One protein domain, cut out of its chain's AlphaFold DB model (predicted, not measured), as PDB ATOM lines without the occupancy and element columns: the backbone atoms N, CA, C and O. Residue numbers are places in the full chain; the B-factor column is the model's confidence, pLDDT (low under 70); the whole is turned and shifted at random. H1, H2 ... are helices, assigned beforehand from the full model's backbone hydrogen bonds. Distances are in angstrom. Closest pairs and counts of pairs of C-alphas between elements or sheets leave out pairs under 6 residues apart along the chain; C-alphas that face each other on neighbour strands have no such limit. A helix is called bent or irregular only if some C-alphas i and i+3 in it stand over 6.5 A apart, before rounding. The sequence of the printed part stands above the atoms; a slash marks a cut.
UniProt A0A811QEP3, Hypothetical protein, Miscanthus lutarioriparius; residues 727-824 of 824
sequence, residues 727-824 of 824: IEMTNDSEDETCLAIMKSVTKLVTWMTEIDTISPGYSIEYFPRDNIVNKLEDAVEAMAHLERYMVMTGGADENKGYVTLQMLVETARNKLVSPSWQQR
ATOM      1  N   ILE A 727     -43.349  50.440  34.482       86.94
ATOM      2  CA  ILE A 727     -42.562  50.320  35.722       86.94
ATOM      3  C   ILE A 727     -41.180  50.956  35.535       86.94
ATOM      4  O   ILE A 727     -40.771  51.784  36.350       86.94
ATOM      5  N   GLU A 728     -40.497  50.630  34.434       85.50
ATOM      6  CA  GLU A 728     -39.163  51.159  34.131       85.50
ATOM      7  C   GLU A 728     -39.149  52.691  34.072       85.50
ATOM      8  O   GLU A 728     -38.337  53.318  34.746       85.50
ATOM      9  N   MET A 729     -40.095  53.315  33.358       84.94
ATOM     10  CA  MET A 729     -40.144  54.783  33.264       84.94
ATOM     11  C   MET A 729     -40.467  55.487  34.593       84.94
ATOM     12  O   MET A 729     -40.197  56.684  34.735       84.94
ATOM     13  N   THR A 730     -41.127  54.804  35.533       81.88
ATOM     14  CA  THR A 730     -41.511  55.384  36.829       81.88
ATOM     15  C   THR A 730     -40.427  55.250  37.885       81.88
ATOM     16  O   THR A 730     -40.400  56.076  38.794       81.88
ATOM     17  N   ASN A 731     -39.526  54.272  37.755       78.81
ATOM     18  CA  ASN A 731     -38.433  54.065  38.707       78.81
ATOM     19  C   ASN A 731     -37.406  55.212  38.700       78.81
ATOM     20  O   ASN A 731     -36.760  55.455  39.712       78.81
ATOM     21  N   ASP A 732     -37.322  55.979  37.609       71.69
ATOM     22  CA  ASP A 732     -36.378  57.097  37.460       71.69
ATOM     23  C   ASP A 732     -36.838  58.423  38.115       71.69
ATOM     24  O   ASP A 732     -36.166  59.447  37.974       71.69
ATOM     25  N   SER A 733     -38.006  58.477  38.775       73.25
ATOM     26  CA  SER A 733     -38.601  59.748  39.227       73.25
ATOM     27  C   SER A 733     -39.407  59.637  40.525       73.25
ATOM     28  O   SER A 733     -40.434  58.963  40.578       73.25
ATOM     29  N   GLU A 734     -39.038  60.440  41.525       72.56
ATOM     30  CA  GLU A 734     -39.740  60.573  42.813       72.56
ATOM     31  C   GLU A 734     -40.891  61.604  42.744       72.56
ATOM     32  O   GLU A 734     -40.797  62.702  43.290       72.56
ATOM     33  N   ASP A 735     -41.982  61.275  42.042       82.94
ATOM     34  CA  ASP A 735     -43.189  62.121  41.927       82.94
ATOM     35  C   ASP A 735     -44.451  61.415  42.468       82.94
ATOM     36  O   ASP A 735     -44.576  60.190  42.398       82.94
ATOM     37  N   GLU A 736     -45.424  62.185  42.967       84.38
ATOM     38  CA  GLU A 736     -46.714  61.688  43.474       84.38
ATOM     39  C   GLU A 736     -47.490  60.935  42.381       84.38
ATOM     40  O   GLU A 736     -48.072  59.875  42.628       84.38
ATOM     41  N   THR A 737     -47.422  61.428  41.140       85.88
ATOM     42  CA  THR A 737     -48.005  60.763  39.965       85.88
ATOM     43  C   THR A 737     -47.374  59.387  39.734       85.88
ATOM     44  O   THR A 737     -48.087  58.414  39.484       85.88
ATOM     45  N   CYS A 738     -46.045  59.280  39.857       87.50
ATOM     46  CA  CYS A 738     -45.321  58.017  39.701       87.50
ATOM     47  C   CYS A 738     -45.707  57.014  40.794       87.50
ATOM     48  O   CYS A 738     -45.935  55.845  40.490       87.50
ATOM     49  N   LEU A 739     -45.877  57.470  42.041       87.94
ATOM     50  CA  LEU A 739     -46.360  56.623  43.133       87.94
ATOM     51  C   LEU A 739     -47.775  56.083  42.855       87.94
ATOM     52  O   LEU A 739     -48.038  54.895  43.064       87.94
ATOM     53  N   ALA A 740     -48.686  56.918  42.346       86.81
ATOM     54  CA  ALA A 740     -50.038  56.495  41.973       86.81
ATOM     55  C   ALA A 740     -50.044  55.473  40.815       86.81
ATOM     56  O   ALA A 740     -50.784  54.481  40.868       86.81
ATOM     57  N   ILE A 741     -49.192  55.679  39.803       89.94
ATOM     58  CA  ILE A 741     -48.981  54.730  38.700       89.94
ATOM     59  C   ILE A 741     -48.470  53.401  39.255       89.94
ATOM     60  O   ILE A 741     -49.101  52.371  39.019       89.94
ATOM     61  N   MET A 742     -47.402  53.414  40.056       89.75
ATOM     62  CA  MET A 742     -46.782  52.201  40.599       89.75
ATOM     63  C   MET A 742     -47.749  51.369  41.438       89.75
ATOM     64  O   MET A 742     -47.826  50.150  41.270       89.75
ATOM     65  N   LYS A 743     -48.562  52.008  42.286       89.75
ATOM     66  CA  LYS A 743     -49.614  51.306  43.039       89.75
ATOM     67  C   LYS A 743     -50.645  50.657  42.117       89.75
ATOM     68  O   LYS A 743     -51.071  49.529  42.371       89.75
ATOM     69  N   SER A 744     -51.040  51.354  41.055       91.12
ATOM     70  CA  SER A 744     -52.038  50.861  40.105       91.12
ATOM     71  C   SER A 744     -51.498  49.699  39.268       91.12
ATOM     72  O   SER A 744     -52.159  48.666  39.160       91.12
ATOM     73  N   VAL A 745     -50.270  49.818  38.754       91.00
ATOM     74  CA  VAL A 745     -49.587  48.752  38.009       91.00
ATOM     75  C   VAL A 745     -49.386  47.522  38.887       91.00
ATOM     76  O   VAL A 745     -49.741  46.425  38.470       91.00
ATOM     77  N   THR A 746     -48.918  47.687  40.126       89.19
ATOM     78  CA  THR A 746     -48.702  46.561  41.051       89.19
ATOM     79  C   THR A 746     -49.994  45.772  41.291       89.19
ATOM     80  O   THR A 746     -49.986  44.540  41.273       89.19
ATOM     81  N   LYS A 747     -51.133  46.463  41.457       88.94
ATOM     82  CA  LYS A 747     -52.449  45.813  41.572       88.94
ATOM     83  C   LYS A 747     -52.833  45.053  40.300       88.94
ATOM     84  O   LYS A 747     -53.256  43.903  40.396       88.94
ATOM     85  N   LEU A 748     -52.664  45.664  39.127       88.50
ATOM     86  CA  LEU A 748     -52.979  45.030  37.843       88.50
ATOM     87  C   LEU A 748     -52.109  43.794  37.591       88.50
ATOM     88  O   LEU A 748     -52.657  42.747  37.266       88.50
ATOM     89  N   VAL A 749     -50.796  43.876  37.833       85.94
ATOM     90  CA  VAL A 749     -49.865  42.733  37.763       85.94
ATOM     91  C   VAL A 749     -50.313  41.621  38.711       85.94
ATOM     92  O   VAL A 749     -50.406  40.465  38.310       85.94
ATOM     93  N   THR A 750     -50.679  41.969  39.949       84.69
ATOM     94  CA  THR A 750     -51.186  40.995  40.927       84.69
ATOM     95  C   THR A 750     -52.436  40.281  40.410       84.69
ATOM     96  O   THR A 750     -52.528  39.063  40.530       84.69
ATOM     97  N   TRP A 751     -53.392  40.990  39.806       84.50
ATOM     98  CA  TRP A 751     -54.586  40.354  39.238       84.50
ATOM     99  C   TRP A 751     -54.316  39.590  37.948       84.50
ATOM    100  O   TRP A 751     -55.012  38.615  37.693       84.50
ATOM    101  N   MET A 752     -53.315  39.976  37.153       78.31
ATOM    102  CA  MET A 752     -52.914  39.194  35.983       78.31
ATOM    103  C   MET A 752     -52.456  37.795  36.385       78.31
ATOM    104  O   MET A 752     -52.806  36.845  35.700       78.31
ATOM    105  N   THR A 753     -51.803  37.640  37.543       73.00
ATOM    106  CA  THR A 753     -51.501  36.298  38.065       73.00
ATOM    107  C   THR A 753     -52.780  35.471  38.278       73.00
ATOM    108  O   THR A 753     -52.841  34.286  37.988       73.00
ATOM    109  N   GLU A 754     -53.892  36.076  38.684       72.06
ATOM    110  CA  GLU A 754     -55.131  35.326  38.928       72.06
ATOM    111  C   GLU A 754     -55.780  34.779  37.638       72.06
ATOM    112  O   GLU A 754     -56.561  33.827  37.718       72.06
ATOM    113  N   ILE A 755     -55.442  35.323  36.459       68.06
ATOM    114  CA  ILE A 755     -56.050  34.966  35.162       68.06
ATOM    115  C   ILE A 755     -55.737  33.516  34.755       68.06
ATOM    116  O   ILE A 755     -56.600  32.833  34.196       68.06
ATOM    117  N   ASP A 756     -54.561  32.992  35.112       54.78
ATOM    118  CA  ASP A 756     -54.142  31.626  34.753       54.78
ATOM    119  C   ASP A 756     -54.973  30.520  35.431       54.78
ATOM    120  O   ASP A 756     -54.868  29.345  35.080       54.78
ATOM    121  N   THR A 757     -55.852  30.869  36.378       52.50
ATOM    122  CA  THR A 757     -56.832  29.916  36.922       52.50
ATOM    123  C   THR A 757     -58.000  29.623  35.968       52.50
ATOM    124  O   THR A 757     -58.710  28.643  36.186       52.50
ATOM    125  N   ILE A 758     -58.183  30.424  34.907       49.97
ATOM    126  CA  ILE A 758     -59.321  30.353  33.970       49.97
ATOM    127  C   ILE A 758     -58.865  30.049  32.524       49.97
ATOM    128  O   ILE A 758     -59.614  29.443  31.759       49.97
ATOM    129  N   SER A 759     -57.628  30.387  32.137       48.91
ATOM    130  CA  SER A 759     -57.016  29.962  30.864       48.91
ATOM    131  C   SER A 759     -55.509  29.739  31.034       48.91
ATOM    132  O   SER A 759     -54.781  30.710  31.218       48.91
ATOM    133  N   PRO A 760     -55.023  28.484  31.002       47.78
ATOM    134  CA  PRO A 760     -53.635  28.172  31.320       47.78
ATOM    135  C   PRO A 760     -52.715  28.575  30.163       47.78
ATOM    136  O   PRO A 760     -52.768  27.965  29.094       47.78
ATOM    137  N   GLY A 761     -51.868  29.587  30.378       53.78
ATOM    138  CA  GLY A 761     -50.715  29.853  29.508       53.78
ATOM    139  C   GLY A 761     -50.471  31.305  29.098       53.78
ATOM    140  O   GLY A 761     -49.589  31.528  28.274       53.78
ATOM    141  N   TYR A 762     -51.207  32.294  29.624       53.50
ATOM    142  CA  TYR A 762     -51.030  33.695  29.204       53.50
ATOM    143  C   TYR A 762     -50.020  34.469  30.071       53.50
ATOM    144  O   TYR A 762     -49.270  35.279  29.541       53.50
ATOM    145  N   SER A 763     -49.943  34.223  31.386       51.81
ATOM    146  CA  SER A 763     -49.054  34.983  32.297       51.81
ATOM    147  C   SER A 763     -47.937  34.164  32.958       51.81
ATOM    148  O   SER A 763     -47.006  34.758  33.509       51.81
ATOM    149  N   ILE A 764     -47.981  32.830  32.852       51.78
ATOM    150  CA  ILE A 764     -47.040  31.895  33.505       51.78
ATOM    151  C   ILE A 764     -45.602  32.018  32.972       51.78
ATOM    152  O   ILE A 764     -44.654  31.868  33.739       51.78
ATOM    153  N   GLU A 765     -45.405  32.355  31.694       55.66
ATOM    154  CA  GLU A 765     -44.057  32.401  31.099       55.66
ATOM    155  C   GLU A 765     -43.383  33.786  31.111       55.66
ATOM    156  O   GLU A 765     -42.160  33.852  30.991       55.66
ATOM    157  N   TYR A 766     -44.133  34.888  31.248       61.22
ATOM    158  CA  TYR A 766     -43.593  36.244  31.033       61.22
ATOM    159  C   TYR A 766     -42.990  36.863  32.310       61.22
ATOM    160  O   TYR A 766     -41.793  37.134  32.378       61.22
ATOM    161  N   PHE A 767     -43.780  37.022  33.379       63.00
ATOM    162  CA  PHE A 767     -43.346  37.721  34.602       63.00
ATOM    163  C   PHE A 767     -42.127  37.108  35.331       63.00
ATOM    164  O   PHE A 767     -41.319  37.878  35.858       63.00
ATOM    165  N   PRO A 768     -41.938  35.769  35.372       57.56
ATOM    166  CA  PRO A 768     -40.747  35.163  35.975       57.56
ATOM    167  C   PRO A 768     -39.464  35.359  35.154       57.56
ATOM    168  O   PRO A 768     -38.371  35.205  35.694       57.56
ATOM    169  N   ARG A 769     -39.578  35.672  33.855       52.44
ATOM    170  CA  ARG A 769     -38.441  35.789  32.932       52.44
ATOM    171  C   ARG A 769     -37.757  37.158  33.004       52.44
ATOM    172  O   ARG A 769     -36.540  37.216  32.858       52.44
ATOM    173  N   ASP A 770     -38.517  38.209  33.321       57.47
ATOM    174  CA  ASP A 770     -38.077  39.612  33.225       57.47
ATOM    175  C   ASP A 770     -37.880  40.328  34.579       57.47
ATOM    176  O   ASP A 770     -37.771  41.553  34.654       57.47
ATOM    177  N   ASN A 771     -37.777  39.571  35.681       72.94
ATOM    178  CA  ASN A 771     -37.415  40.100  37.008       72.94
ATOM    179  C   ASN A 771     -38.341  41.228  37.527       72.94
ATOM    180  O   ASN A 771     -37.919  42.082  38.307       72.94
ATOM    181  N   ILE A 772     -39.622  41.222  37.139       76.88
ATOM    182  CA  ILE A 772     -40.590  42.279  37.494       76.88
ATOM    183  C   ILE A 772     -40.720  42.478  39.008       76.88
ATOM    184  O   ILE A 772     -40.869  43.608  39.460       76.88
ATOM    185  N   VAL A 773     -40.600  41.412  39.804       78.31
ATOM    186  CA  VAL A 773     -40.586  41.507  41.274       78.31
ATOM    187  C   VAL A 773     -39.445  42.402  41.766       78.31
ATOM    188  O   VAL A 773     -39.698  43.292  42.570       78.31
ATOM    189  N   ASN A 774     -38.230  42.234  41.237       82.31
ATOM    190  CA  ASN A 774     -37.081  43.058  41.624       82.31
ATOM    191  C   ASN A 774     -37.290  44.515  41.189       82.31
ATOM    192  O   ASN A 774     -37.097  45.420  41.989       82.31
ATOM    193  N   LYS A 775     -37.801  44.745  39.968       83.44
ATOM    194  CA  LYS A 775     -38.116  46.103  39.479       83.44
ATOM    195  C   LYS A 775     -39.157  46.816  40.358       83.44
ATOM    196  O   LYS A 775     -39.084  48.031  40.533       83.44
ATOM    197  N   LEU A 776     -40.132  46.079  40.902       85.12
ATOM    198  CA  LEU A 776     -41.120  46.602  41.852       85.12
ATOM    199  C   LEU A 776     -40.513  46.866  43.240       85.12
ATOM    200  O   LEU A 776     -40.925  47.812  43.906       85.12
ATOM    201  N   GLU A 777     -39.556  46.050  43.684       84.81
ATOM    202  CA  GLU A 777     -38.831  46.261  44.945       84.81
ATOM    203  C   GLU A 777     -37.911  47.485  44.880       84.81
ATOM    204  O   GLU A 777     -37.946  48.305  45.800       84.81
ATOM    205  N   ASP A 778     -37.209  47.686  43.762       84.12
ATOM    206  CA  ASP A 778     -36.418  48.895  43.502       84.12
ATOM    207  C   ASP A 778     -37.300  50.158  43.586       84.12
ATOM    208  O   ASP A 778     -36.923  51.173  44.177       84.12
ATOM    209  N   ALA A 779     -38.529  50.082  43.063       84.19
ATOM    210  CA  ALA A 779     -39.498  51.176  43.122       84.19
ATOM    211  C   ALA A 779     -39.970  51.488  44.554       84.19
ATOM    212  O   ALA A 779     -40.215  52.647  44.897       84.19
ATOM    213  N   VAL A 780     -40.117  50.458  45.396       85.81
ATOM    214  CA  VAL A 780     -40.466  50.627  46.816       85.81
ATOM    215  C   VAL A 780     -39.366  51.394  47.537       85.81
ATOM    216  O   VAL A 780     -39.680  52.286  48.326       85.81
ATOM    217  N   GLU A 781     -38.100  51.077  47.262       84.62
ATOM    218  CA  GLU A 781     -36.965  51.781  47.858       84.62
ATOM    219  C   GLU A 781     -36.909  53.242  47.393       84.62
ATOM    220  O   GLU A 781     -36.855  54.143  48.235       84.62
ATOM    221  N   ALA A 782     -37.042  53.488  46.085       83.31
ATOM    222  CA  ALA A 782     -37.032  54.835  45.512       83.31
ATOM    223  C   ALA A 782     -38.158  55.735  46.060       83.31
ATOM    224  O   ALA A 782     -37.942  56.904  46.372       83.31
ATOM    225  N   MET A 783     -39.376  55.207  46.236       86.25
ATOM    226  CA  MET A 783     -40.551  56.016  46.608       86.25
ATOM    227  C   MET A 783     -40.835  56.072  48.121       86.25
ATOM    228  O   MET A 783     -41.774  56.751  48.553       86.25
ATOM    229  N   ALA A 784     -40.027  55.404  48.954       84.62
ATOM    230  CA  ALA A 784     -40.269  55.275  50.393       84.62
ATOM    231  C   ALA A 784     -40.296  56.620  51.140       84.62
ATOM    232  O   ALA A 784     -41.102  56.813  52.057       84.62
ATOM    233  N   HIS A 785     -39.417  57.558  50.771       82.25
ATOM    234  CA  HIS A 785     -39.339  58.874  51.411       82.25
ATOM    235  C   HIS A 785     -40.566  59.736  51.100       82.25
ATOM    236  O   HIS A 785     -41.158  60.307  52.023       82.25
ATOM    237  N   LEU A 786     -40.976  59.773  49.830       84.75
ATOM    238  CA  LEU A 786     -42.157  60.498  49.366       84.75
ATOM    239  C   LEU A 786     -43.433  59.957  50.024       84.75
ATOM    240  O   LEU A 786     -44.195  60.719  50.619       84.75
ATOM    241  N   GLU A 787     -43.641  58.637  49.995       84.69
ATOM    242  CA  GLU A 787     -44.835  58.012  50.574       84.69
ATOM    243  C   GLU A 787     -44.914  58.252  52.093       84.69
ATOM    244  O   GLU A 787     -45.978  58.582  52.624       84.69
ATOM    245  N   ARG A 788     -43.779  58.182  52.805       83.19
ATOM    246  CA  ARG A 788     -43.722  58.470  54.246       83.19
ATOM    247  C   ARG A 788     -44.048  59.936  54.555       83.19
ATOM    248  O   ARG A 788     -44.736  60.204  55.542       83.19
ATOM    249  N   TYR A 789     -43.588  60.875  53.727       79.06
ATOM    250  CA  TYR A 789     -43.940  62.292  53.854       79.06
ATOM    251  C   TYR A 789     -45.445  62.522  53.657       79.06
ATOM    252  O   TYR A 789     -46.067  63.194  54.478       79.06
ATOM    253  N   MET A 790     -46.054  61.908  52.637       74.75
ATOM    254  CA  MET A 790     -47.495  62.020  52.371       74.75
ATOM    255  C   MET A 790     -48.365  61.463  53.505       74.75
ATOM    256  O   MET A 790     -49.400  62.040  53.843       74.75
ATOM    257  N   VAL A 791     -47.941  60.356  54.123       75.38
ATOM    258  CA  VAL A 791     -48.628  59.780  55.289       75.38
ATOM    259  C   VAL A 791     -48.543  60.717  56.501       75.38
ATOM    260  O   VAL A 791     -49.515  60.838  57.244       75.38
ATOM    261  N   MET A 792     -47.416  61.411  56.695       66.50
ATOM    262  CA  MET A 792     -47.233  62.344  57.815       66.50
ATOM    263  C   MET A 792     -47.984  63.672  57.648       66.50
ATOM    264  O   MET A 792     -48.421  64.241  58.646       66.50
ATOM    265  N   THR A 793     -48.150  64.172  56.422       59.94
ATOM    266  CA  THR A 793     -48.799  65.470  56.148       59.94
ATOM    267  C   THR A 793     -50.321  65.397  56.002       59.94
ATOM    268  O   THR A 793     -50.961  66.419  55.770       59.94
ATOM    269  N   GLY A 794     -50.926  64.218  56.177       54.22
ATOM    270  CA  GLY A 794     -52.383  64.054  56.154       54.22
ATOM    271  C   GLY A 794     -53.011  64.110  54.757       54.22
ATOM    272  O   GLY A 794     -54.227  64.228  54.652       54.22
ATOM    273  N   GLY A 795     -52.212  64.001  53.686       46.28
ATOM    274  CA  GLY A 795     -52.716  63.888  52.308       46.28
ATOM    275  C   GLY A 795     -53.388  62.541  52.003       46.28
ATOM    276  O   GLY A 795     -54.080  62.397  50.998       46.28
ATOM    277  N   ALA A 796     -53.209  61.549  52.878       44.69
ATOM    278  CA  ALA A 796     -53.967  60.309  52.871       44.69
ATOM    279  C   ALA A 796     -55.284  60.518  53.631       44.69
ATOM    280  O   ALA A 796     -55.267  60.686  54.851       44.69
ATOM    281  N   ASP A 797     -56.395  60.507  52.890       38.50
ATOM    282  CA  ASP A 797     -57.775  60.562  53.389       38.50
ATOM    283  C   ASP A 797     -57.928  59.833  54.737       38.50
ATOM    284  O   ASP A 797     -57.465  58.700  54.913       38.50
ATOM    285  N   GLU A 798     -58.556  60.522  55.688       34.97
ATOM    286  CA  GLU A 798     -58.705  60.176  57.102       34.97
ATOM    287  C   GLU A 798     -58.760  58.659  57.392       34.97
ATOM    288  O   GLU A 798     -59.772  57.982  57.226       34.97
ATOM    289  N   ASN A 799     -57.631  58.135  57.875       41.19
ATOM    290  CA  ASN A 799     -57.489  57.034  58.828       41.19
ATOM    291  C   ASN A 799     -58.613  55.966  58.844       41.19
ATOM    292  O   ASN A 799     -59.393  55.880  59.795       41.19
ATOM    293  N   LYS A 800     -58.638  55.103  57.814       41.00
ATOM    294  CA  LYS A 800     -58.946  53.650  57.881       41.00
ATOM    295  C   LYS A 800     -58.797  53.014  56.486       41.00
ATOM    296  O   LYS A 800     -59.769  52.888  55.750       41.00
ATOM    297  N   GLY A 801     -57.581  52.580  56.131       55.59
ATOM    298  CA  GLY A 801     -57.362  51.710  54.959       55.59
ATOM    299  C   GLY A 801     -56.336  52.165  53.915       55.59
ATOM    300  O   GLY A 801     -56.385  51.660  52.796       55.59
ATOM    301  N   TYR A 802     -55.414  53.082  54.234       70.00
ATOM    302  CA  TYR A 802     -54.333  53.436  53.306       70.00
ATOM    303  C   TYR A 802     -53.431  52.223  53.033       70.00
ATOM    304  O   TYR A 802     -52.814  51.681  53.953       70.00
ATOM    305  N   VAL A 803     -53.355  51.798  51.769       78.12
ATOM    306  CA  VAL A 803     -52.492  50.690  51.344       78.12
ATOM    307  C   VAL A 803     -51.187  51.259  50.785       78.12
ATOM    308  O   VAL A 803     -51.194  51.998  49.794       78.12
ATOM    309  N   THR A 804     -50.069  50.936  51.441       86.19
ATOM    310  CA  THR A 804     -48.728  51.359  51.019       86.19
ATOM    311  C   THR A 804     -48.272  50.591  49.784       86.19
ATOM    312  O   THR A 804     -48.715  49.459  49.556       86.19
ATOM    313  N   LEU A 805     -47.367  51.181  48.997       87.50
ATOM    314  CA  LEU A 805     -46.776  50.484  47.852       87.50
ATOM    315  C   LEU A 805     -46.072  49.196  48.308       87.50
ATOM    316  O   LEU A 805     -46.271  48.144  47.709       87.50
ATOM    317  N   GLN A 806     -45.363  49.252  49.439       87.81
ATOM    318  CA  GLN A 806     -44.703  48.091  50.041       87.81
ATOM    319  C   GLN A 806     -45.666  46.918  50.293       87.81
ATOM    320  O   GLN A 806     -45.344  45.782  49.957       87.81
ATOM    321  N   MET A 807     -46.866  47.167  50.837       86.31
ATOM    322  CA  MET A 807     -47.852  46.098  51.066       86.31
ATOM    323  C   MET A 807     -48.381  45.496  49.758       86.31
ATOM    324  O   MET A 807     -48.639  44.290  49.689       86.31
ATOM    325  N   LEU A 808     -48.550  46.318  48.717       87.50
ATOM    326  CA  LEU A 808     -48.977  45.842  47.400       87.50
ATOM    327  C   LEU A 808     -47.900  44.968  46.752       87.50
ATOM    328  O   LEU A 808     -48.222  43.890  46.257       87.50
ATOM    329  N   VAL A 809     -46.634  45.392  46.805       86.75
ATOM    330  CA  VAL A 809     -45.504  44.639  46.237       86.75
ATOM    331  C   VAL A 809     -45.275  43.331  46.991       86.75
ATOM    332  O   VAL A 809     -45.090  42.297  46.360       86.75
ATOM    333  N   GLU A 810     -45.402  43.321  48.320       85.44
ATOM    334  CA  GLU A 810     -45.347  42.091  49.124       85.44
ATOM    335  C   GLU A 810     -46.440  41.090  48.707       85.44
ATOM    336  O   GLU A 810     -46.197  39.891  48.557       85.44
ATOM    337  N   THR A 811     -47.657  41.588  48.467       84.81
ATOM    338  CA  THR A 811     -48.780  40.763  47.998       84.81
ATOM    339  C   THR A 811     -48.507  40.201  46.602       84.81
ATOM    340  O   THR A 811     -48.745  39.015  46.364       84.81
ATOM    341  N   ALA A 812     -47.976  41.027  45.697       83.06
ATOM    342  CA  ALA A 812     -47.586  40.611  44.355       83.06
ATOM    343  C   ALA A 812     -46.481  39.541  44.399       83.06
ATOM    344  O   ALA A 812     -46.623  38.492  43.769       83.06
ATOM    345  N   ARG A 813     -45.429  39.752  45.206       82.69
ATOM    346  CA  ARG A 813     -44.311  38.814  45.396       82.69
ATOM    347  C   ARG A 813     -44.801  37.451  45.861       82.69
ATOM    348  O   ARG A 813     -44.455  36.437  45.262       82.69
ATOM    349  N   ASN A 814     -45.643  37.418  46.892       81.25
ATOM    350  CA  ASN A 814     -46.154  36.165  47.448       81.25
ATOM    351  C   ASN A 814     -46.944  35.343  46.420       81.25
ATOM    352  O   ASN A 814     -46.910  34.114  46.463       81.25
ATOM    353  N   LYS A 815     -47.630  36.002  45.479       75.44
ATOM    354  CA  LYS A 815     -48.329  35.313  44.390       75.44
ATOM    355  C   LYS A 815     -47.388  34.863  43.278       75.44
ATOM    356  O   LYS A 815     -47.516  33.733  42.828       75.44
ATOM    357  N   LEU A 816     -46.436  35.706  42.883       71.69
ATOM    358  CA  LEU A 816     -45.500  35.439  41.785       71.69
ATOM    359  C   LEU A 816     -44.418  34.399  42.135       71.69
ATOM    360  O   LEU A 816     -43.948  33.692  41.252       71.69
ATOM    361  N   VAL A 817     -44.023  34.292  43.410       68.00
ATOM    362  CA  VAL A 817     -42.892  33.457  43.878       68.00
ATOM    363  C   VAL A 817     -43.353  32.155  44.563       68.00
ATOM    364  O   VAL A 817     -42.534  31.316  44.935       68.00
ATOM    365  N   SER A 818     -44.663  31.930  44.730       60.22
ATOM    366  CA  SER A 818     -45.182  30.717  45.387       60.22
ATOM    367  C   SER A 818     -44.733  29.424  44.670       60.22
ATOM    368  O   SER A 818     -44.830  29.337  43.446       60.22
ATOM    369  N   PRO A 819     -44.343  28.353  45.392       47.19
ATOM    370  CA  PRO A 819     -43.982  27.066  44.783       47.19
ATOM    371  C   PRO A 819     -45.133  26.410  43.996       47.19
ATOM    372  O   PRO A 819     -44.883  25.605  43.104       47.19
ATOM    373  N   SER A 820     -46.391  26.788  44.262       49.09
ATOM    374  CA  SER A 820     -47.555  26.366  43.464       49.09
ATOM    375  C   SER A 820     -47.620  27.008  42.070       49.09
ATOM    376  O   SER A 820     -48.376  26.532  41.228       49.09
ATOM    377  N   TRP A 821     -46.885  28.105  41.860       45.44
ATOM    378  CA  TRP A 821     -46.744  28.824  40.591       45.44
ATOM    379  C   TRP A 821     -45.577  28.307  39.754       45.44
ATOM    380  O   TRP A 821     -45.703  28.220  38.547       45.44
ATOM    381  N   GLN A 822     -44.470  27.901  40.384       46.25
ATOM    382  CA  GLN A 822     -43.315  27.323  39.677       46.25
ATOM    383  C   GLN A 822     -43.540  25.875  39.193       46.25
ATOM    384  O   GLN A 822     -42.722  25.346  38.445       46.25
ATOM    385  N   GLN A 823     -44.608  25.212  39.651       41.09
ATOM    386  CA  GLN A 823     -44.977  23.835  39.280       41.09
ATOM    387  C   GLN A 823     -46.164  23.735  38.302       41.09
ATOM    388  O   GLN A 823     -46.503  22.620  37.903       41.09
ATOM    389  N   ARG A 824     -46.812  24.855  37.959       42.94
ATOM    390  CA  ARG A 824     -47.871  24.950  36.937       42.94
ATOM    391  C   ARG A 824     -47.299  25.561  35.673       42.94
ATOM    392  O   ARG A 824     -47.843  25.219  34.603       42.94
TER     393      ARG A 824
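What this domain is: This is residues 727 to 824 of the 824 residues of the protein "Hypothetical protein" of Miscanthus lutarioriparius (UniProt A0A811QEP3). Bent helix H3's arm H3a forms an up-and-down bundle with H2 and H4, each running against the one before; H1 packs on H2 and H3a, H3b turns off near one end, and H5 lies beyond the other. The 98 printed residues hold five named helices, H1 to H5, and no named strand: all helix. The whole is only just compact, close to loose: radius of gyration of the C-alphas 14.7 A, spans 45 by 30 by 19 A.

Where its parts are: Find C-alpha 772 at (-40.590, 42.279, 37.494); H3, one helix by its hydrogen bonds, bends where C-alphas 782 and 785 are 7.5 A apart, giving H3a, 772 to 782, 15.3 A, and H3b, 785 to 792. Then find H2, 736 to 755, 29.5 A; H4, 805 to 816, 16.3 A; H1, 727 to 731; and H5, 819 to 822, ending at (-43.315, 27.323, 39.677).

How they stand to each other: H3a touches H4, closest C-alphas Val 780 and Gln 806, 5.9 A. H4 touches H2, closest C-alphas Thr 750 and Ala 812, 5.0 A. O i to N i+4 pairs are within hydrogen-bond range throughout H1, H3a, H3b and H4, and 14 of 16 in H2; H5 is too short.

The domain as a whole: The printed part has no cut; links H2 to H3 and H3 to H4 are long. Residues 755 to 770, 792 to 801 and 817 to 824 have pLDDT under 70.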